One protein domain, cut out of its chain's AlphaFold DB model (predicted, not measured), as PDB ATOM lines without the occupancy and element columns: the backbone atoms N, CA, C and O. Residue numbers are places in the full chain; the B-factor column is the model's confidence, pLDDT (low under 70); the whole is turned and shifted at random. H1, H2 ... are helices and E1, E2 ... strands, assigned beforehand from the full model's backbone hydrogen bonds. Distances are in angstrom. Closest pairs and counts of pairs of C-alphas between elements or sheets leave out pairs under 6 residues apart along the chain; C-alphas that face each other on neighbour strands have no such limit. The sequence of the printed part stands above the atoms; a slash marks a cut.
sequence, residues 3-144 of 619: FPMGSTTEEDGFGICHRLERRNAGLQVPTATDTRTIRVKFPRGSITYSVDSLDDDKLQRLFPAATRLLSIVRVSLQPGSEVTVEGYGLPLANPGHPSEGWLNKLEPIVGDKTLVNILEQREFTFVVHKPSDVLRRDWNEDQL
ATOM      1  N   PHE A   3     -65.078 -40.291  27.491       89.25
ATOM      2  CA  PHE A   3     -65.173 -41.744  27.403       89.25
ATOM      3  C   PHE A   3     -64.494 -42.370  28.621       89.25
ATOM      4  O   PHE A   3     -63.378 -41.959  28.941       89.25
ATOM      5  N   PRO A   4     -65.116 -43.341  29.305       89.44
ATOM      6  CA  PRO A   4     -64.525 -43.955  30.487       89.44
ATOM      7  C   PRO A   4     -63.310 -44.817  30.121       89.44
ATOM      8  O   PRO A   4     -63.321 -45.546  29.127       89.44
ATOM      9  N   MET A   5     -62.275 -44.743  30.948       84.62
ATOM     10  CA  MET A   5     -61.122 -45.641  30.956       84.62
ATOM     11  C   MET A   5     -61.429 -46.870  31.821       84.62
ATOM     12  O   MET A   5     -62.282 -46.815  32.707       84.62
ATOM     13  N   GLY A   6     -60.726 -47.980  31.585       82.75
ATOM     14  CA  GLY A   6     -60.834 -49.164  32.439       82.75
ATOM     15  C   GLY A   6     -60.326 -48.902  33.863       82.75
ATOM     16  O   GLY A   6     -59.317 -48.216  34.062       82.75
ATOM     17  N   SER A   7     -60.995 -49.485  34.860       79.69
ATOM     18  CA  SER A   7     -60.633 -49.342  36.279       79.69
ATOM     19  C   SER A   7     -59.290 -49.986  36.645       79.69
ATOM     20  O   SER A   7     -58.697 -49.606  37.648       79.69
ATOM     21  N   THR A   8     -58.793 -50.919  35.828       78.50
ATOM     22  CA  THR A   8     -57.530 -51.663  36.011       78.50
ATOM     23  C   THR A   8     -56.417 -51.209  35.058       78.50
ATOM     24  O   THR A   8     -55.399 -51.875  34.923       78.50
ATOM     25  N   THR A   9     -56.565 -50.056  34.396       77.44
ATOM     26  CA  THR A   9     -55.646 -49.584  33.336       77.44
ATOM     27  C   THR A   9     -54.166 -49.545  33.725       77.44
ATOM     28  O   THR A   9     -53.304 -49.838  32.892       77.44
ATOM     29  N   GLU A  10     -53.838 -49.205  34.970       79.94
ATOM     30  CA  GLU A  10     -52.456 -49.251  35.456       79.94
ATOM     31  C   GLU A  10     -51.936 -50.692  35.608       79.94
ATOM     32  O   GLU A  10     -50.822 -50.995  35.172       79.94
ATOM     33  N   GLU A  11     -52.745 -51.575  36.195       79.75
ATOM     34  CA  GLU A  11     -52.431 -52.994  36.420       79.75
ATOM     35  C   GLU A  11     -52.295 -53.751  35.092       79.75
ATOM     36  O   GLU A  11     -51.391 -54.568  34.928       79.75
ATOM     37  N   ASP A  12     -53.107 -53.375  34.109       77.44
ATOM     38  CA  ASP A  12     -53.091 -53.884  32.739       77.44
ATOM     39  C   ASP A  12     -51.966 -53.259  31.884       77.44
ATOM     40  O   ASP A  12     -51.911 -53.437  30.670       77.44
ATOM     41  N   GLY A  13     -51.059 -52.463  32.462       70.25
ATOM     42  CA  GLY A  13     -49.914 -51.914  31.726       70.25
ATOM     43  C   GLY A  13     -50.272 -50.857  30.670       70.25
ATOM     44  O   GLY A  13     -49.474 -50.580  29.772       70.25
ATOM     45  N   PHE A  14     -51.440 -50.222  30.761       74.06
ATOM     46  CA  PHE A  14     -51.770 -49.026  29.971       74.06
ATOM     47  C   PHE A  14     -51.346 -47.730  30.677       74.06
ATOM     48  O   PHE A  14     -51.177 -46.699  30.023       74.06
ATOM     49  N   GLY A  15     -51.069 -47.812  31.983       75.69
ATOM     50  CA  GLY A  15     -50.615 -46.700  32.816       75.69
ATOM     51  C   GLY A  15     -51.741 -45.736  33.197       75.69
ATOM     52  O   GLY A  15     -52.878 -45.860  32.745       75.69
ATOM     53  N   ILE A  16     -51.418 -44.754  34.040       77.62
ATOM     54  CA  ILE A  16     -52.385 -43.753  34.505       77.62
ATOM     55  C   ILE A  16     -52.467 -42.593  33.507       77.62
ATOM     56  O   ILE A  16     -51.476 -41.908  33.227       77.62
ATOM     57  N   CYS A  17     -53.676 -42.310  33.023       76.69
ATOM     58  CA  CYS A  17     -53.947 -41.097  32.259       76.69
ATOM     59  C   CYS A  17     -54.029 -39.886  33.191       76.69
ATOM     60  O   CYS A  17     -54.688 -39.925  34.225       76.69
ATOM     61  N   HIS A  18     -53.385 -38.788  32.800       78.62
ATOM     62  CA  HIS A  18     -53.442 -37.527  33.533       78.62
ATOM     63  C   HIS A  18     -54.108 -36.453  32.672       78.62
ATOM     64  O   HIS A  18     -53.862 -36.361  31.469       78.62
ATOM     65  N   ARG A  19     -54.940 -35.625  33.301       77.25
ATOM     66  CA  ARG A  19     -55.519 -34.409  32.731       77.25
ATOM     67  C   ARG A  19     -54.918 -33.211  33.447       77.25
ATOM     68  O   ARG A  19     -54.740 -33.227  34.659       77.25
ATOM     69  N   LEU A  20     -54.614 -32.162  32.697       72.00
ATOM     70  CA  LEU A  20     -54.168 -30.904  33.282       72.00
ATOM     71  C   LEU A  20     -55.378 -30.139  33.813       72.00
ATOM     72  O   LEU A  20     -56.224 -29.680  33.043       72.00
ATOM     73  N   GLU A  21     -55.453 -30.003  35.130       71.69
ATOM     74  CA  GLU A  21     -56.473 -29.204  35.796       71.69
ATOM     75  C   GLU A  21     -55.912 -27.831  36.149       71.69
ATOM     76  O   GLU A  21     -54.814 -27.704  36.700       71.69
ATOM     77  N   ARG A  22     -56.677 -26.780  35.842       62.91
ATOM     78  CA  ARG A  22     -56.341 -25.423  36.277       62.91
ATOM     79  C   ARG A  22     -56.671 -25.285  37.760       62.91
ATOM     80  O   ARG A  22     -57.838 -25.363  38.135       62.91
ATOM     81  N   ARG A  23     -55.656 -25.028  38.585       65.25
ATOM     82  CA  ARG A  23     -55.839 -24.551  39.962       65.25
ATOM     83  C   ARG A  23     -55.718 -23.024  40.020       65.25
ATOM     84  O   ARG A  23     -55.397 -22.367  39.026       65.25
ATOM     85  N   ASN A  24     -56.006 -22.458  41.193       48.62
ATOM     86  CA  ASN A  24     -55.861 -21.026  41.464       48.62
ATOM     87  C   ASN A  24     -54.476 -20.518  41.013       48.62
ATOM     88  O   ASN A  24     -53.483 -21.232  41.133       48.62
ATOM     89  N   ALA A  25     -54.429 -19.286  40.496       56.16
ATOM     90  CA  ALA A  25     -53.237 -18.636  39.929       56.16
ATOM     91  C   ALA A  25     -52.690 -19.231  38.611       56.16
ATOM     92  O   ALA A  25     -51.561 -18.938  38.227       56.16
ATOM     93  N   GLY A  26     -53.481 -20.030  37.883       57.06
ATOM     94  CA  GLY A  26     -53.130 -20.473  36.525       57.06
ATOM     95  C   GLY A  26     -52.099 -21.604  36.464       57.06
ATOM     96  O   GLY A  26     -51.717 -22.020  35.370       57.06
ATOM     97  N   LEU A  27     -51.698 -22.150  37.617       58.38
ATOM     98  CA  LEU A  27     -50.884 -23.358  37.686       58.38
ATOM     99  C   LEU A  27     -51.721 -24.551  37.203       58.38
ATOM    100  O   LEU A  27     -52.772 -24.863  37.774       58.38
ATOM    101  N   GLN A  28     -51.265 -25.210  36.139       66.56
ATOM    102  CA  GLN A  28     -51.859 -26.459  35.673       66.56
ATOM    103  C   GLN A  28     -51.170 -27.625  36.367       66.56
ATOM    104  O   GLN A  28     -49.954 -27.779  36.260       66.56
ATOM    105  N   VAL A  29     -51.944 -28.430  37.090       72.06
ATOM    106  CA  VAL A  29     -51.437 -29.617  37.779       72.06
ATOM    107  C   VAL A  29     -51.936 -30.854  37.032       72.06
ATOM    108  O   VAL A  29     -53.125 -30.914  36.711       72.06
ATOM    109  N   PRO A  30     -51.066 -31.833  36.725       76.81
ATOM    110  CA  PRO A  30     -51.512 -33.119  36.212       76.81
ATOM    111  C   PRO A  30     -52.294 -33.846  37.311       76.81
ATOM    112  O   PRO A  30     -51.726 -34.210  38.340       76.81
ATOM    113  N   THR A  31     -53.584 -34.067  37.088       81.00
ATOM    114  CA  THR A  31     -54.456 -34.861  37.957       81.00
ATOM    115  C   THR A  31     -54.782 -36.170  37.243       81.00
ATOM    116  O   THR A  31     -55.072 -36.164  36.044       81.00
ATOM    117  N   ALA A  32     -54.715 -37.299  37.950       82.50
ATOM    118  CA  ALA A  32     -55.143 -38.584  37.400       82.50
ATOM    119  C   ALA A  32     -56.610 -38.501  36.942       82.50
ATOM    120  O   ALA A  32     -57.445 -37.910  37.626       82.50
ATOM    121  N   THR A  33     -56.917 -39.063  35.778       84.31
ATOM    122  CA  THR A  33     -58.266 -39.065  35.210       84.31
ATOM    123  C   THR A  33     -58.651 -40.467  34.763       84.31
ATOM    124  O   THR A  33     -57.860 -41.195  34.168       84.31
ATOM    125  N   ASP A  34     -59.898 -40.816  35.037       85.88
ATOM    126  CA  ASP A  34     -60.577 -42.044  34.638       85.88
ATOM    127  C   ASP A  34     -61.325 -41.889  33.307       85.88
ATOM    128  O   ASP A  34     -62.033 -42.796  32.878       85.88
ATOM    129  N   THR A  35     -61.190 -40.744  32.631       87.12
ATOM    130  CA  THR A  35     -61.906 -40.461  31.388       87.12
ATOM    131  C   THR A  35     -61.001 -39.853  30.324       87.12
ATOM    132  O   THR A  35     -60.197 -38.945  30.565       87.12
ATOM    133  N   ARG A  36     -61.181 -40.318  29.088       86.31
ATOM    134  CA  ARG A  36     -60.587 -39.745  27.885       86.31
ATOM    135  C   ARG A  36     -61.480 -38.652  27.326       86.31
ATOM    136  O   ARG A  36     -62.620 -38.912  26.952       86.31
ATOM    137  N   THR A  37     -60.953 -37.437  27.221       87.50
ATOM    138  CA  THR A  37     -61.681 -36.316  26.620       87.50
ATOM    139  C   THR A  37     -61.294 -36.135  25.160       87.50
ATOM    140  O   THR A  37     -60.119 -35.969  24.844       87.50
ATOM    141  N   ILE A  38     -62.301 -36.061  24.292       88.44
ATOM    142  CA  ILE A  38     -62.178 -35.492  22.949       88.44
ATOM    143  C   ILE A  38     -62.823 -34.112  22.962       88.44
ATOM    144  O   ILE A  38     -63.996 -33.967  23.333       88.44
ATOM    145  N   ARG A  39     -62.061 -33.092  22.565       89.31
ATOM    146  CA  ARG A  39     -62.559 -31.719  22.431       89.31
ATOM    147  C   ARG A  39     -62.815 -31.429  20.964       89.31
ATOM    148  O   ARG A  39     -61.941 -31.632  20.132       89.31
ATOM    149  N   VAL A  40     -64.016 -30.955  20.666       89.81
ATOM    150  CA  VAL A  40     -64.410 -30.526  19.324       89.81
ATOM    151  C   VAL A  40     -64.553 -29.014  19.383       89.81
ATOM    152  O   VAL A  40     -65.400 -28.501  20.114       89.81
ATOM    153  N   LYS A  41     -63.667 -28.310  18.686       88.88
ATOM    154  CA  LYS A  41     -63.622 -26.852  18.615       88.88
ATOM    155  C   LYS A  41     -64.240 -26.409  17.291       88.88
ATOM    156  O   LYS A  41     -63.821 -26.855  16.224       88.88
ATOM    157  N   PHE A  42     -65.224 -25.524  17.372       89.06
ATOM    158  CA  PHE A  42     -65.850 -24.919  16.202       89.06
ATOM    159  C   PHE A  42     -64.996 -23.757  15.675       89.06
ATOM    160  O   PHE A  42     -64.435 -23.011  16.483       89.06
ATOM    161  N   PRO A  43     -64.866 -23.600  14.345       87.50
ATOM    162  CA  PRO A  43     -64.063 -22.536  13.762       87.50
ATOM    163  C   PRO A  43     -64.780 -21.190  13.922       87.50
ATOM    164  O   PRO A  43     -65.844 -20.963  13.344       87.50
ATOM    165  N   ARG A  44     -64.184 -20.289  14.707       85.56
ATOM    166  CA  ARG A  44     -64.746 -18.959  14.974       85.56
ATOM    167  C   ARG A  44     -64.963 -18.176  13.677       85.56
ATOM    168  O   ARG A  44     -64.087 -18.152  12.816       85.56
ATOM    169  N   GLY A  45     -66.109 -17.506  13.558       85.94
ATOM    170  CA  GLY A  45     -66.475 -16.701  12.389       85.94
ATOM    171  C   GLY A  45     -66.825 -17.529  11.151       85.94
ATOM    172  O   GLY A  45     -67.057 -16.972  10.083       85.94
ATOM    173  N   SER A  46     -66.848 -18.857  11.270       89.06
ATOM    174  CA  SER A  46     -67.097 -19.802  10.177       89.06
ATOM    175  C   SER A  46     -68.247 -20.764  10.487       89.06
ATOM    176  O   SER A  46     -68.371 -21.827   9.871       89.06
ATOM    177  N   ILE A  47     -69.109 -20.388  11.431       91.19
ATOM    178  CA  ILE A  47     -70.332 -21.115  11.763       91.19
ATOM    179  C   ILE A  47     -71.555 -20.214  11.615       91.19
ATOM    180  O   ILE A  47     -71.483 -18.993  11.742       91.19
ATOM    181  N   THR A  48     -72.701 -20.835  11.387       91.31
ATOM    182  CA  THR A  48     -74.018 -20.250  11.633       91.31
ATOM    183  C   THR A  48     -74.713 -21.080  12.702       91.31
ATOM    184  O   THR A  48     -74.437 -22.274  12.839       91.31
ATOM    185  N   TYR A  49     -75.588 -20.472  13.504       92.69
ATOM    186  CA  TYR A  49     -76.326 -21.218  14.517       92.69
ATOM    187  C   TYR A  49     -77.752 -20.700  14.721       92.69
ATOM    188  O   TYR A  49     -78.039 -19.529  14.475       92.69
ATOM    189  N   SER A  50     -78.639 -21.576  15.195       92.25
ATOM    190  CA  SER A  50     -79.967 -21.227  15.711       92.25
ATOM    191  C   SER A  50     -80.134 -21.749  17.136       92.25
ATOM    192  O   SER A  50     -79.548 -22.768  17.503       92.25
ATOM    193  N   VAL A  51     -80.919 -21.032  17.945       92.38
ATOM    194  CA  VAL A  51     -81.272 -21.425  19.316       92.38
ATOM    195  C   VAL A  51     -82.782 -21.363  19.461       92.38
ATOM    196  O   VAL A  51     -83.358 -20.272  19.370       92.38
ATOM    197  N   ASP A  52     -83.384 -22.513  19.740       89.94
ATOM    198  CA  ASP A  52     -84.830 -22.703  19.825       89.94
ATOM    199  C   ASP A  52     -85.215 -23.394  21.151       89.94
ATOM    200  O   ASP A  52     -84.393 -24.067  21.781       89.94
ATOM    201  N   SER A  53     -86.464 -23.216  21.598       86.00
ATOM    202  CA  SER A  53     -87.020 -23.987  22.726       86.00
ATOM    203  C   SER A  53     -87.165 -25.455  22.325       86.00
ATOM    204  O   SER A  53     -87.505 -25.752  21.177       86.00
ATOM    205  N   LEU A  54     -86.905 -26.386  23.245       83.00
ATOM    206  CA  LEU A  54     -87.178 -27.798  22.993       83.00
ATOM    207  C   LEU A  54     -88.635 -28.112  23.348       83.00
ATOM    208  O   LEU A  54     -88.916 -28.521  24.471       83.00
ATOM    209  N   ASP A  55     -89.539 -27.977  22.378       76.00
ATOM    210  CA  ASP A  55     -90.982 -28.224  22.565       76.00
ATOM    211  C   ASP A  55     -91.420 -29.644  22.133       76.00
ATOM    212  O   ASP A  55     -92.604 -29.966  22.107       76.00
ATOM    213  N   ASP A  56     -90.468 -30.511  21.769       78.94
ATOM    214  CA  ASP A  56     -90.739 -31.884  21.327       78.94
ATOM    215  C   ASP A  56     -90.812 -32.858  22.517       78.94
ATOM    216  O   ASP A  56     -89.792 -33.236  23.106       78.94
ATOM    217  N   ASP A  57     -92.027 -33.320  22.824       73.50
ATOM    218  CA  ASP A  57     -92.323 -34.280  23.893       73.50
ATOM    219  C   ASP A  57     -91.513 -35.586  23.810       73.50
ATOM    220  O   ASP A  57     -91.198 -36.191  24.838       73.50
ATOM    221  N   LYS A  58     -91.175 -36.074  22.607       75.50
ATOM    222  CA  LYS A  58     -90.397 -37.314  22.449       75.50
ATOM    223  C   LYS A  58     -88.936 -37.090  22.814       75.50
ATOM    224  O   LYS A  58     -88.342 -37.954  23.455       75.50
ATOM    225  N   LEU A  59     -88.369 -35.944  22.437       73.94
ATOM    226  CA  LEU A  59     -86.995 -35.581  22.783       73.94
ATOM    227  C   LEU A  59     -86.861 -35.216  24.263       73.94
ATOM    228  O   LEU A  59     -85.881 -35.608  24.891       73.94
ATOM    229  N   GLN A  60     -87.857 -34.552  24.854       73.50
ATOM    230  CA  GLN A  60     -87.874 -34.279  26.295       73.50
ATOM    231  C   GLN A  60     -87.858 -35.570  27.129       73.50
ATOM    232  O   GLN A  60     -87.149 -35.650  28.133       73.50
ATOM    233  N   ARG A  61     -88.563 -36.623  26.684       79.88
ATOM    234  CA  ARG A  61     -88.572 -37.938  27.354       79.88
ATOM    235  C   ARG A  61     -87.210 -38.635  27.382       79.88
ATOM    236  O   ARG A  61     -87.017 -39.504  28.229       79.88
ATOM    237  N   LEU A  62     -86.273 -38.265  26.505       81.00
ATOM    238  CA  LEU A  62     -84.898 -38.784  26.542       81.00
ATOM    239  C   LEU A  62     -84.086 -38.215  27.717       81.00
ATOM    240  O   LEU A  62     -83.059 -38.786  28.077       81.00
ATOM    241  N   PHE A  63     -84.553 -37.131  28.345       83.00
ATOM    242  CA  PHE A  63     -83.877 -36.453  29.454       83.00
ATOM    243  C   PHE A  63     -84.786 -36.349  30.696       83.00
ATOM    244  O   PHE A  63     -85.065 -35.247  31.169       83.00
ATOM    245  N   PRO A  64     -85.232 -37.478  31.280       72.06
ATOM    246  CA  PRO A  64     -86.244 -37.493  32.345       72.06
ATOM    247  C   PRO A  64     -85.789 -36.829  33.656       72.06
ATOM    248  O   PRO A  64     -86.619 -36.455  34.477       72.06
ATOM    249  N   ALA A  65     -84.478 -36.666  33.857       75.12
ATOM    250  CA  ALA A  65     -83.894 -36.012  35.031       75.12
ATOM    251  C   ALA A  65     -83.727 -34.483  34.875       75.12
ATOM    252  O   ALA A  65     -83.219 -33.820  35.781       75.12
ATOM    253  N   ALA A  66     -84.106 -33.902  33.731       72.19
ATOM    254  CA  ALA A  66     -83.951 -32.474  33.486       72.19
ATOM    255  C   ALA A  66     -84.955 -31.651  34.318       72.19
ATOM    256  O   ALA A  66     -86.149 -31.636  34.053       72.19
ATOM    257  N   THR A  67     -84.456 -30.905  35.307       64.62
ATOM    258  CA  THR A  67     -85.272 -30.052  36.201       64.62
ATOM    259  C   THR A  67     -85.516 -28.624  35.689       64.62
ATOM    260  O   THR A  67     -86.173 -27.831  36.358       64.62
ATOM    261  N   ARG A  68     -84.965 -28.262  34.524       66.31
ATOM    262  CA  ARG A  68     -85.052 -26.928  33.902       66.31
ATOM    263  C   ARG A  68     -85.497 -27.070  32.450       66.31
ATOM    264  O   ARG A  68     -85.382 -28.153  31.880       66.31
ATOM    265  N   LEU A  69     -85.934 -25.957  31.858       78.75
ATOM    266  CA  LEU A  69     -86.253 -25.871  30.433       78.75
ATOM    267  C   LEU A  69     -85.034 -26.254  29.582       78.75
ATOM    268  O   LEU A  69     -83.919 -25.775  29.818       78.75
ATOM    269  N   LEU A  70     -85.273 -27.132  28.611       86.31
ATOM    270  CA  LEU A  70     -84.302 -27.577  27.620       86.31
ATOM    271  C   LEU A  70     -84.408 -26.692  26.376       86.31
ATOM    272  O   LEU A  70     -85.503 -26.309  25.969       86.31
ATOM    273  N   SER A  71     -83.272 -26.417  25.749       90.56
ATOM    274  CA  SER A  71     -83.207 -25.736  24.454       90.56
ATOM    275  C   SER A  71     -82.415 -26.565  23.463       90.56
ATOM    276  O   SER A  71     -81.583 -27.391  23.849       90.56
ATOM    277  N   ILE A  72     -82.651 -26.318  22.181       91.44
ATOM    278  CA  ILE A  72     -81.906 -26.923  21.086       91.44
ATOM    279  C   ILE A  72     -81.042 -25.860  20.411       91.44
ATOM    280  O   ILE A  72     -81.505 -24.758  20.117       91.44
ATOM    281  N   VAL A  73     -79.772 -26.188  20.185       92.88
ATOM    282  CA  VAL A  73     -78.843 -25.372  19.400       92.88
ATOM    283  C   VAL A  73     -78.466 -26.154  18.162       92.88
ATOM    284  O   VAL A  73     -77.959 -27.272  18.268       92.88
ATOM    285  N   ARG A  74     -78.701 -25.568  16.993       93.50
ATOM    286  CA  ARG A  74     -78.246 -26.119  15.715       93.50
ATOM    287  C   ARG A  74     -77.081 -25.284  15.229       93.50
ATOM    288  O   ARG A  74     -77.201 -24.067  15.191       93.50
ATOM    289  N   VAL A  75     -75.971 -25.923  14.889       93.31
ATOM    290  CA  VAL A  75     -74.744 -25.272  14.426       93.31
ATOM    291  C   VAL A  75     -74.386 -25.833  13.060       93.31
ATOM    292  O   VAL A  75     -74.235 -27.044  12.925       93.31
ATOM    293  N   SER A  76     -74.206 -24.967  12.071       93.94
ATOM    294  CA  SER A  76     -73.828 -25.341  10.709       93.94
ATOM    295  C   SER A  76     -72.490 -24.708  10.331       93.94
ATOM    296  O   SER A  76     -72.263 -23.522  10.561       93.94
ATOM    297  N   LEU A  77     -71.589 -25.493   9.741       92.88
ATOM    298  CA  LEU A  77     -70.281 -25.028   9.275       92.88
ATOM    299  C   LEU A  77     -70.381 -24.413   7.877       92.88
ATOM    300  O   LEU A  77     -70.917 -25.038   6.954       92.88
ATOM    301  N   GLN A  78     -69.780 -23.241   7.678       92.19
ATOM    302  CA  GLN A  78     -69.691 -22.618   6.356       92.19
ATOM    303  C   GLN A  78     -68.901 -23.487   5.349       92.19
ATOM    304  O   GLN A  78     -68.113 -24.348   5.753       92.19
ATOM    305  N   PRO A  79     -69.139 -23.348   4.023       88.88
ATOM    306  CA  PRO A  79     -68.384 -24.051   2.977       88.88
ATOM    307  C   PRO A  79     -66.865 -23.948   3.149       88.88
ATOM    308  O   PRO A  79     -66.322 -22.854   3.198       88.88
ATOM    309  N   GLY A  80     -66.187 -25.099   3.211       84.50
ATOM    310  CA  GLY A  80     -64.730 -25.177   3.384       84.50
ATOM    311  C   GLY A  80     -64.244 -25.093   4.835       84.50
ATOM    312  O   GLY A  80     -63.047 -25.230   5.069       84.50
ATOM    313  N   SER A  81     -65.144 -24.906   5.803       86.25
ATOM    314  CA  SER A  81     -64.819 -24.851   7.229       86.25
ATOM    315  C   SER A  81     -65.021 -26.202   7.910       86.25
ATOM    316  O   SER A  81     -65.920 -26.971   7.558       86.25
ATOM    317  N   GLU A  82     -64.194 -26.484   8.914       85.56
ATOM    318  CA  GLU A  82     -64.127 -27.782   9.586       85.56
ATOM    319  C   GLU A  82     -63.935 -27.593  11.090       85.56
ATOM    320  O   GLU A  82     -63.379 -26.586  11.533       85.56
ATOM    321  N   VAL A  83     -64.390 -28.562  11.885       88.75
ATOM    322  CA  VAL A  83     -64.105 -28.577  13.322       88.75
ATOM    323  C   VAL A  83     -62.672 -29.031  13.586       88.75
ATOM    324  O   VAL A  83     -62.165 -29.960  12.954       88.75
ATOM    325  N   THR A  84     -62.038 -28.425  14.585       86.31
ATOM    326  CA  THR A  84     -60.764 -28.914  15.117       86.31
ATOM    327  C   THR A  84     -61.052 -29.946  16.199       86.31
ATOM    328  O   THR A  84     -61.732 -29.653  17.183       86.31
ATOM    329  N   VAL A  85     -60.534 -31.162  16.029       86.44
ATOM    330  CA  VAL A  85     -60.712 -32.262  16.986       86.44
ATOM    331  C   VAL A  85     -59.407 -32.504  17.733       86.44
ATOM    332  O   VAL A  85     -58.411 -32.901  17.135       86.44
ATOM    333  N   GLU A  86     -59.429 -32.308  19.048       84.81
ATOM    334  CA  GLU A  86     -58.306 -32.595  19.940       84.81
ATOM    335  C   GLU A  86     -58.564 -33.873  20.733       84.81
ATOM    336  O   GLU A  86     -59.683 -34.137  21.183       84.81
ATOM    337  N   GLY A  87     -57.506 -34.649  20.961       77.38
ATOM    338  CA  GLY A  87     -57.553 -35.840  21.812       77.38
ATOM    339  C   GLY A  87     -57.990 -37.129  21.106       77.38
ATOM    340  O   GLY A  87     -57.851 -38.208  21.684       77.38
ATOM    341  N   TYR A  88     -58.471 -37.043  19.860       82.50
ATOM    342  CA  TYR A  88     -58.824 -38.205  19.040       82.50
ATOM    343  C   TYR A  88     -57.579 -38.937  18.510       82.50
ATOM    344  O   TYR A  88     -56.563 -38.321  18.175       82.50
ATOM    345  N   GLY A  89     -57.672 -40.266  18.421       73.38
ATOM    346  CA  GLY A  89     -56.595 -41.155  17.976       73.38
ATOM    347  C   GLY A  89     -55.602 -41.529  19.075       73.38
ATOM    348  O   GLY A  89     -54.703 -42.324  18.835       73.38
ATOM    349  N   LEU A  90     -55.745 -40.985  20.281       76.94
ATOM    350  CA  LEU A  90     -54.907 -41.383  21.402       76.94
ATOM    351  C   LEU A  90     -55.397 -42.721  21.995       76.94
ATOM    352  O   LEU A  90     -56.613 -42.902  22.079       76.94
ATOM    353  N   PRO A  91     -54.494 -43.617  22.445       70.25
ATOM    354  CA  PRO A  91     -54.879 -44.938  22.938       70.25
ATOM    355  C   PRO A  91     -55.898 -44.876  24.081       70.25
ATOM    356  O   PRO A  91     -55.720 -44.124  25.045       70.25
ATOM    357  N   LEU A  92     -56.943 -45.699  23.980       81.81
ATOM    358  CA  LEU A  92     -57.918 -45.959  25.037       81.81
ATOM    359  C   LEU A  92     -57.900 -47.454  25.362       81.81
ATOM    360  O   LEU A  92     -57.958 -48.264  24.446       81.81
ATOM    361  N   ALA A  93     -57.881 -47.819  26.639       82.19
ATOM    362  CA  ALA A  93     -58.103 -49.195  27.070       82.19
ATOM    363  C   ALA A  93     -59.261 -49.220  28.061       82.19
ATOM    364  O   ALA A  93     -59.222 -48.549  29.098       82.19
ATOM    365  N   ASN A  94     -60.308 -49.958  27.710       85.69
ATOM    366  CA  ASN A  94     -61.429 -50.228  28.601       85.69
ATOM    367  C   ASN A  94     -62.101 -51.542  28.173       85.69
ATOM    368  O   ASN A  94     -63.147 -51.506  27.514       85.69
ATOM    369  N   PRO A  95     -61.469 -52.690  28.487       79.56
ATOM    370  CA  PRO A  95     -61.938 -53.990  28.032       79.56
ATOM    371  C   PRO A  95     -63.404 -54.229  28.396       79.56
ATOM    372  O   PRO A  95     -63.805 -54.119  29.552       79.56
ATOM    373  N   GLY A  96     -64.212 -54.568  27.392       80.69
ATOM    374  CA  GLY A  96     -65.642 -54.844  27.562       80.69
ATOM    375  C   GLY A  96     -66.550 -53.611  27.529       80.69
ATOM    376  O   GLY A  96     -67.769 -53.773  27.475       80.69
ATOM    377  N   HIS A  97     -66.002 -52.391  27.493       89.44
ATOM    378  CA  HIS A  97     -66.792 -51.182  27.278       89.44
ATOM    379  C   HIS A  97     -66.844 -50.811  25.778       89.44
ATOM    380  O   HIS A  97     -65.797 -50.752  25.128       89.44
ATOM    381  N   PRO A  98     -68.021 -50.470  25.209       88.88
ATOM    382  CA  PRO A  98     -68.163 -50.156  23.778       88.88
ATOM    383  C   PRO A  98     -67.250 -49.034  23.258       88.88
ATOM    384  O   PRO A  98     -66.876 -49.018  22.087       88.88
ATOM    385  N   SER A  99     -66.843 -48.103  24.130       87.50
ATOM    386  CA  SER A  99     -65.948 -46.999  23.758       87.50
ATOM    387  C   SER A  99     -64.597 -47.451  23.214       87.50
ATOM    388  O   SER A  99     -64.010 -46.728  22.414       87.50
ATOM    389  N   GLU A 100     -64.106 -48.622  23.624       84.75
ATOM    390  CA  GLU A 100     -62.867 -49.191  23.091       84.75
ATOM    391  C   GLU A 100     -63.001 -49.494  21.592       84.75
ATOM    392  O   GLU A 100     -62.131 -49.128  20.802       84.75
ATOM    393  N   GLY A 101     -64.134 -50.070  21.183       84.50
ATOM    394  CA  GLY A 101     -64.476 -50.287  19.780       84.50
ATOM    395  C   GLY A 101     -64.659 -48.981  19.007       84.50
ATOM    396  O   GLY A 101     -64.096 -48.811  17.923       84.50
ATOM    397  N   TRP A 102     -65.388 -48.022  19.585       88.62
ATOM    398  CA  TRP A 102     -65.671 -46.730  18.942       88.62
ATOM    399  C   TRP A 102     -64.411 -45.911  18.647       88.62
ATOM    400  O   TRP A 102     -64.317 -45.284  17.593       88.62
ATOM    401  N   LEU A 103     -63.455 -45.896  19.582       84.19
ATOM    402  CA  LEU A 103     -62.255 -45.059  19.510       84.19
ATOM    403  C   LEU A 103     -61.085 -45.741  18.798       84.19
ATOM    404  O   LEU A 103     -60.378 -45.073  18.046       84.19
ATOM    405  N   ASN A 104     -60.883 -47.045  19.015       81.44
ATOM    406  CA  ASN A 104     -59.707 -47.750  18.497       81.44
ATOM    407  C   ASN A 104     -59.976 -48.521  17.200       81.44
ATOM    408  O   ASN A 104     -59.036 -48.788  16.456       81.44
ATOM    409  N   LYS A 105     -61.227 -48.933  16.946       81.19
ATOM    410  CA  LYS A 105     -61.583 -49.850  15.844       81.19
ATOM    411  C   LYS A 105     -62.621 -49.285  14.875       81.19
ATOM    412  O   LYS A 105     -63.017 -49.986  13.950       81.19
ATOM    413  N   LEU A 106     -63.044 -48.032  15.068       80.88
ATOM    414  CA  LEU A 106     -64.093 -47.385  14.273       80.88
ATOM    415  C   LEU A 106     -65.423 -48.156  14.296       80.88
ATOM    416  O   LEU A 106     -66.164 -48.148  13.315       80.88
ATOM    417  N   GLU A 107     -65.742 -48.828  15.404       87.69
ATOM    418  CA  GLU A 107     -67.033 -49.501  15.528       87.69
ATOM    419  C   GLU A 107     -68.185 -48.473  15.563       87.69
ATOM    420  O   GLU A 107     -68.008 -47.354  16.072       87.69
ATOM    421  N   PRO A 108     -69.375 -48.810  15.029       88.56
ATOM    422  CA  PRO A 108     -70.520 -47.910  15.058       88.56
ATOM    423  C   PRO A 108     -70.966 -47.572  16.487       88.56
ATOM    424  O   PRO A 108     -71.073 -48.443  17.350       88.56
ATOM    425  N   ILE A 109     -71.273 -46.295  16.720       88.62
ATOM    426  CA  ILE A 109     -71.891 -45.813  17.964       88.62
ATOM    427  C   ILE A 109     -73.403 -46.017  17.901       88.62
ATOM    428  O   ILE A 109     -74.020 -46.464  18.865       88.62
ATOM    429  N   VAL A 110     -74.011 -45.673  16.765       84.94
ATOM    430  CA  VAL A 110     -75.456 -45.771  16.554       84.94
ATOM    431  C   VAL A 110     -75.746 -46.081  15.090       84.94
ATOM    432  O   VAL A 110     -75.269 -45.385  14.195       84.94
ATOM    433  N   GLY A 111     -76.531 -47.131  14.839       87.50
ATOM    434  CA  GLY A 111     -76.796 -47.605  13.480       87.50
ATOM    435  C   GLY A 111     -75.498 -47.939  12.737       87.50
ATOM    436  O   GLY A 111     -74.696 -48.733  13.216       87.50
ATOM    437  N   ASP A 112     -75.290 -47.303  11.586       86.69
ATOM    438  CA  ASP A 112     -74.080 -47.385  10.758       86.69
ATOM    439  C   ASP A 112     -73.061 -46.261  11.049       86.69
ATOM    440  O   ASP A 112     -72.041 -46.162  10.369       86.69
ATOM    441  N   LYS A 113     -73.332 -45.375  12.020       86.62
ATOM    442  CA  LYS A 113     -72.533 -44.164  12.263       86.62
ATOM    443  C   LYS A 113     -71.431 -44.401  13.281       86.62
ATOM    444  O   LYS A 113     -71.688 -44.704  14.446       86.62
ATOM    445  N   THR A 114     -70.197 -44.182  12.846       89.62
ATOM    446  CA  THR A 114     -68.996 -44.182  13.693       89.62
ATOM    447  C   THR A 114     -68.772 -42.816  14.347       89.62
ATOM    448  O   THR A 114     -69.357 -41.811  13.930       89.62
ATOM    449  N   LEU A 115     -67.866 -42.743  15.330       88.50
ATOM    450  CA  LEU A 115     -67.439 -41.463  15.912       88.50
ATOM    451  C   LEU A 115     -66.888 -40.505  14.847       88.50
ATOM    452  O   LEU A 115     -67.183 -39.315  14.876       88.50
ATOM    453  N   VAL A 116     -66.148 -41.032  13.871       86.75
ATOM    454  CA  VAL A 116     -65.624 -40.250  12.745       86.75
ATOM    455  C   VAL A 116     -66.756 -39.639  11.934       86.75
ATOM    456  O   VAL A 116     -66.722 -38.446  11.661       86.75
ATOM    457  N   ASN A 117     -67.803 -40.409  11.624       88.06
ATOM    458  CA  ASN A 117     -68.946 -39.871  10.887       88.06
ATOM    459  C   ASN A 117     -69.681 -38.775  11.659       88.06
ATOM    460  O   ASN A 117     -70.295 -37.925  11.027       88.06
ATOM    461  N   ILE A 118     -69.644 -38.801  12.994       88.81
ATOM    462  CA  ILE A 118     -70.211 -37.748  13.845       88.81
ATOM    463  C   ILE A 118     -69.318 -36.499  13.832       88.81
ATOM    464  O   ILE A 118     -69.821 -35.385  13.747       88.81
ATOM    465  N   LEU A 119     -67.997 -36.672  13.890       89.00
ATOM    466  CA  LEU A 119     -67.034 -35.567  13.891       89.00
ATOM    467  C   LEU A 119     -66.884 -34.893  12.517       89.00
ATOM    468  O   LEU A 119     -66.606 -33.701  12.457       89.00
ATOM    469  N   GLU A 120     -67.089 -35.634  11.426       88.19
ATOM    470  CA  GLU A 120     -67.072 -35.126  10.044       88.19
ATOM    471  C   GLU A 120     -68.388 -34.433   9.636       88.19
ATOM    472  O   GLU A 120     -68.513 -33.958   8.504       88.19
ATOM    473  N   GLN A 121     -69.381 -34.357  10.532       89.50
ATOM    474  CA  GLN A 121     -70.626 -33.646  10.248       89.50
ATOM    475  C   GLN A 121     -70.369 -32.161  10.001       89.50
ATOM    476  O   GLN A 121     -69.441 -31.548  10.527       89.50
ATOM    477  N   ARG A 122     -71.242 -31.568   9.188       91.38
ATOM    478  CA  ARG A 122     -71.269 -30.120   8.957       91.38
ATOM    479  C   ARG A 122     -72.408 -29.434   9.692       91.38
ATOM    480  O   ARG A 122     -72.392 -28.216   9.805       91.38
ATOM    481  N   GLU A 123     -73.357 -30.214  10.191       92.56
ATOM    482  CA  GLU A 123     -74.498 -29.758  10.965       92.56
ATOM    483  C   GLU A 123     -74.516 -30.523  12.281       92.56
ATOM    484  O   GLU A 123     -74.540 -31.751  12.296       92.56
ATOM    485  N   PHE A 124     -74.498 -29.788  13.384       93.00
ATOM    486  CA  PHE A 124     -74.489 -30.328  14.731       93.00
ATOM    487  C   PHE A 124     -75.738 -29.857  15.452       93.00
ATOM    488  O   PHE A 124     -76.121 -28.693  15.361       93.00
ATOM    489  N   THR A 125     -76.367 -30.760  16.194       90.62
ATOM    490  CA  THR A 125     -77.533 -30.442  17.015       90.62
ATOM    491  C   THR A 125     -77.235 -30.796  18.462       90.62
ATOM    492  O   THR A 125     -76.916 -31.941  18.776       90.62
ATOM    493  N   PHE A 126     -77.354 -29.811  19.346       90.56
ATOM    494  CA  PHE A 126     -77.118 -29.952  20.776       90.56
ATOM    495  C   PHE A 126     -78.407 -29.704  21.544       90.56
ATOM    496  O   PHE A 126     -79.088 -28.708  21.310       90.56
ATOM    497  N   VAL A 127     -78.710 -30.575  22.504       89.44
ATOM    498  CA  VAL A 127     -79.733 -30.314  23.521       89.44
ATOM    499  C   VAL A 127     -79.028 -29.800  24.768       89.44
ATOM    500  O   VAL A 127     -78.114 -30.445  25.282       89.44
ATOM    501  N   VAL A 128     -79.423 -28.621  25.240       89.38
ATOM    502  CA  VAL A 128     -78.742 -27.899  26.318       89.38
ATOM    503  C   VAL A 128     -79.716 -27.638  27.460       89.38
ATOM    504  O   VAL A 128     -80.830 -27.161  27.251       89.38
ATOM    505  N   HIS A 129     -79.277 -27.908  28.690       87.94
ATOM    506  CA  HIS A 129     -80.042 -27.662  29.920       87.94
ATOM    507  C   HIS A 129     -80.021 -26.182  30.332       87.94
ATOM    508  O   HIS A 129     -79.516 -25.805  31.391       87.94
ATOM    509  N   LYS A 130     -80.525 -25.317  29.447       87.62
ATOM    510  CA  LYS A 130     -80.692 -23.874  29.654       87.62
ATOM    511  C   LYS A 130     -81.925 -23.369  28.887       87.62
ATOM    512  O   LYS A 130     -82.162 -23.860  27.785       87.62
ATOM    513  N   PRO A 131     -82.651 -22.361  29.404       87.50
ATOM    514  CA  PRO A 131     -83.660 -21.621  28.640       87.50
ATOM    515  C   PRO A 131     -83.076 -20.956  27.383       87.50
ATOM    516  O   PRO A 131     -81.898 -20.586  27.365       87.50
ATOM    517  N   SER A 132     -83.890 -20.804  26.338       88.44
ATOM    518  CA  SER A 132     -83.429 -20.424  24.994       88.44
ATOM    519  C   SER A 132     -82.964 -18.970  24.905       88.44
ATOM    520  O   SER A 132     -81.997 -18.672  24.206       88.44
ATOM    521  N   ASP A 133     -83.589 -18.069  25.662       88.12
ATOM    522  CA  ASP A 133     -83.214 -16.660  25.801       88.12
ATOM    523  C   ASP A 133     -81.834 -16.499  26.457       88.12
ATOM    524  O   ASP A 133     -80.973 -15.771  25.954       88.12
ATOM    525  N   VAL A 134     -81.588 -17.242  27.540       88.69
ATOM    526  CA  VAL A 134     -80.298 -17.271  28.241       88.69
ATOM    527  C   VAL A 134     -79.224 -17.884  27.349       88.69
ATOM    528  O   VAL A 134     -78.132 -17.334  27.224       88.69
ATOM    529  N   LEU A 135     -79.537 -19.008  26.702       89.75
ATOM    530  CA  LEU A 135     -78.596 -19.711  25.841       89.75
ATOM    531  C   LEU A 135     -78.194 -18.878  24.623       89.75
ATOM    532  O   LEU A 135     -77.021 -18.864  24.276       89.75
ATOM    533  N   ARG A 136     -79.126 -18.135  24.019       89.62
ATOM    534  CA  ARG A 136     -78.829 -17.236  22.894       89.62
ATOM    535  C   ARG A 136     -77.859 -16.120  23.280       89.62
ATOM    536  O   ARG A 136     -77.022 -15.740  22.472       89.62
ATOM    537  N   ARG A 137     -77.952 -15.606  24.509       87.44
ATOM    538  CA  ARG A 137     -76.999 -14.613  25.022       87.44
ATOM    539  C   ARG A 137     -75.623 -15.228  25.273       87.44
ATOM    540  O   ARG A 137     -74.623 -14.608  24.933       87.44
ATOM    541  N   ASP A 138     -75.584 -16.416  25.873       86.94
ATOM    542  CA  ASP A 138     -74.335 -17.096  26.234       86.94
ATOM    543  C   ASP A 138     -73.605 -17.676  25.000       86.94
ATOM    544  O   ASP A 138     -72.380 -17.774  24.993       86.94
ATOM    545  N   TRP A 139     -74.343 -18.059  23.952       86.25
ATOM    546  CA  TRP A 139     -73.824 -18.617  22.698       86.25
ATOM    547  C   TRP A 139     -73.539 -17.511  21.671       86.25
ATOM    548  O   TRP A 139     -74.076 -17.523  20.570       86.25
ATOM    549  N   ASN A 140     -72.720 -16.521  22.032       84.12
ATOM    550  CA  ASN A 140     -72.415 -15.377  21.169       84.12
ATOM    551  C   ASN A 140     -70.904 -15.252  20.885       84.12
ATOM    552  O   ASN A 140     -70.125 -14.922  21.780       84.12
ATOM    553  N   GLU A 141     -70.492 -15.470  19.628       83.69
ATOM    554  CA  GLU A 141     -69.081 -15.400  19.209       83.69
ATOM    555  C   GLU A 141     -68.470 -13.993  19.300       83.69
ATOM    556  O   GLU A 141     -67.251 -13.860  19.479       83.69
ATOM    557  N   ASP A 142     -69.296 -12.948  19.218       82.75
ATOM    558  CA  ASP A 142     -68.843 -11.553  19.254       82.75
ATOM    559  C   ASP A 142     -68.323 -11.154  20.640       82.75
ATOM    560  O   ASP A 142     -67.551 -10.207  20.776       82.75
ATOM    561  N   GLN A 143     -68.704 -11.899  21.682       84.56
ATOM    562  CA  GLN A 143     -68.259 -11.659  23.057       84.56
ATOM    563  C   GLN A 143     -66.924 -12.341  23.392       84.56
ATOM    564  O   GLN A 143     -66.389 -12.146  24.483       84.56
ATOM    565  N   LEU A 144     -66.367 -13.145  22.479       83.25
ATOM    566  CA  LEU A 144     -65.107 -13.846  22.715       83.25
ATOM    567  C   LEU A 144     -63.902 -12.908  22.497       83.25
ATOM    568  O   LEU A 144     -63.891 -12.134  21.534       83.25
TER     569      LEU A 144
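What this domain is: This is residues 3 to 144 of the 619 residues of an uncharacterized protein of Fusarium sp. AF-4 (UniProt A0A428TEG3). A twisted three-stranded sheet, E5, E6 and E8, with helix H4 over one face makes one end of a loose model, and the hairpin E1 and E2 lies at the far end. Between them, E3 running on into E4 makes a strip through the middle, E4 pairs with short E7, and the small helices H2 and H3 lie off to one side. The printed part has 142 residues, with four named helices and eight named strands in the order E1 E2 E3 E4 E5 H1 E6 E7 H2 H3 E8 H4; the larger sheet runs E5 E6 E8, antiparallel. The class is mixed, helices and strands, with under half of the residues in named elements. The whole is loose, with a radius of gyration of the C-alphas of 18.1 A and spans of 48 by 45 by 39 A.

Where its parts are: In the largest sheet, E5 is residues 47 to 53, 20.2 A long, from C-alpha 47 at (-70.332, -21.115, 11.763); E6 is residues 71 to 77, 19.9 A; E8 is residues 123 to 128, 16.0 A. H4 is residues 132 to 138, 9.8 A, ending at C-alpha 138 at (-74.335, -17.096, 26.234). H1 is residues 57 to 60, E4 residues 39 to 41, E7 residues 84 to 86, E3 residues 35 to 37, H3 residues 115 to 119 and H2 residues 98 to 104, 10.3 A. E1, residues 18 to 22, begins at C-alpha 18 at (-53.442, -37.527, 33.533); E2 is residues 28 to 32.

How they stand to each other: E6 is the inner strand of the sheet, which is twisted, up to 4.3 A off its best plane. N 50 and O 74 of E5 and E6 are 2.9 A apart, and N 73 and O 126 of E6 and E8 2.8 A, within hydrogen-bond range. H4 is on the sheet at a height of 8.5 A, over E5 and only just over E6, with 3 of its 7 C-alphas; it runs along the strands, at 21 degrees to E5 on the local plane. The closest C-alphas of E5 and H4 are those of Ser 53 and Ser 132, 5.5 A apart. H1 is not on the sheet. E4 and E7 are antiparallel, with N 41 and O 84 2.8 A apart. E3 runs on into E4 at 16 degrees, and residues 3 to 4 pair antiparallel with residues 35 to 36 of E3. H2 and H3 are close but not clearly touching, the C-alphas of Trp 102 and Leu 115 being 6.3 A apart. E1 and E2 form a hairpin, with N 19 and O 31 2.8 A apart; E1 and E3 are near each other. In H2, H3 and H4 every O i to N i+4 pair is within hydrogen-bond range; H1 is too short for one.

The domain as a whole: The C-alphas farthest apart are those of Gly 13 and Asp 133, 48.9 A. The printed part has no cut; the link from E7 to H2, 11 residues, is long. The mean pLDDT of the printed part is 83.0, and residues 22 to 28 and 67 to 68 are under 70.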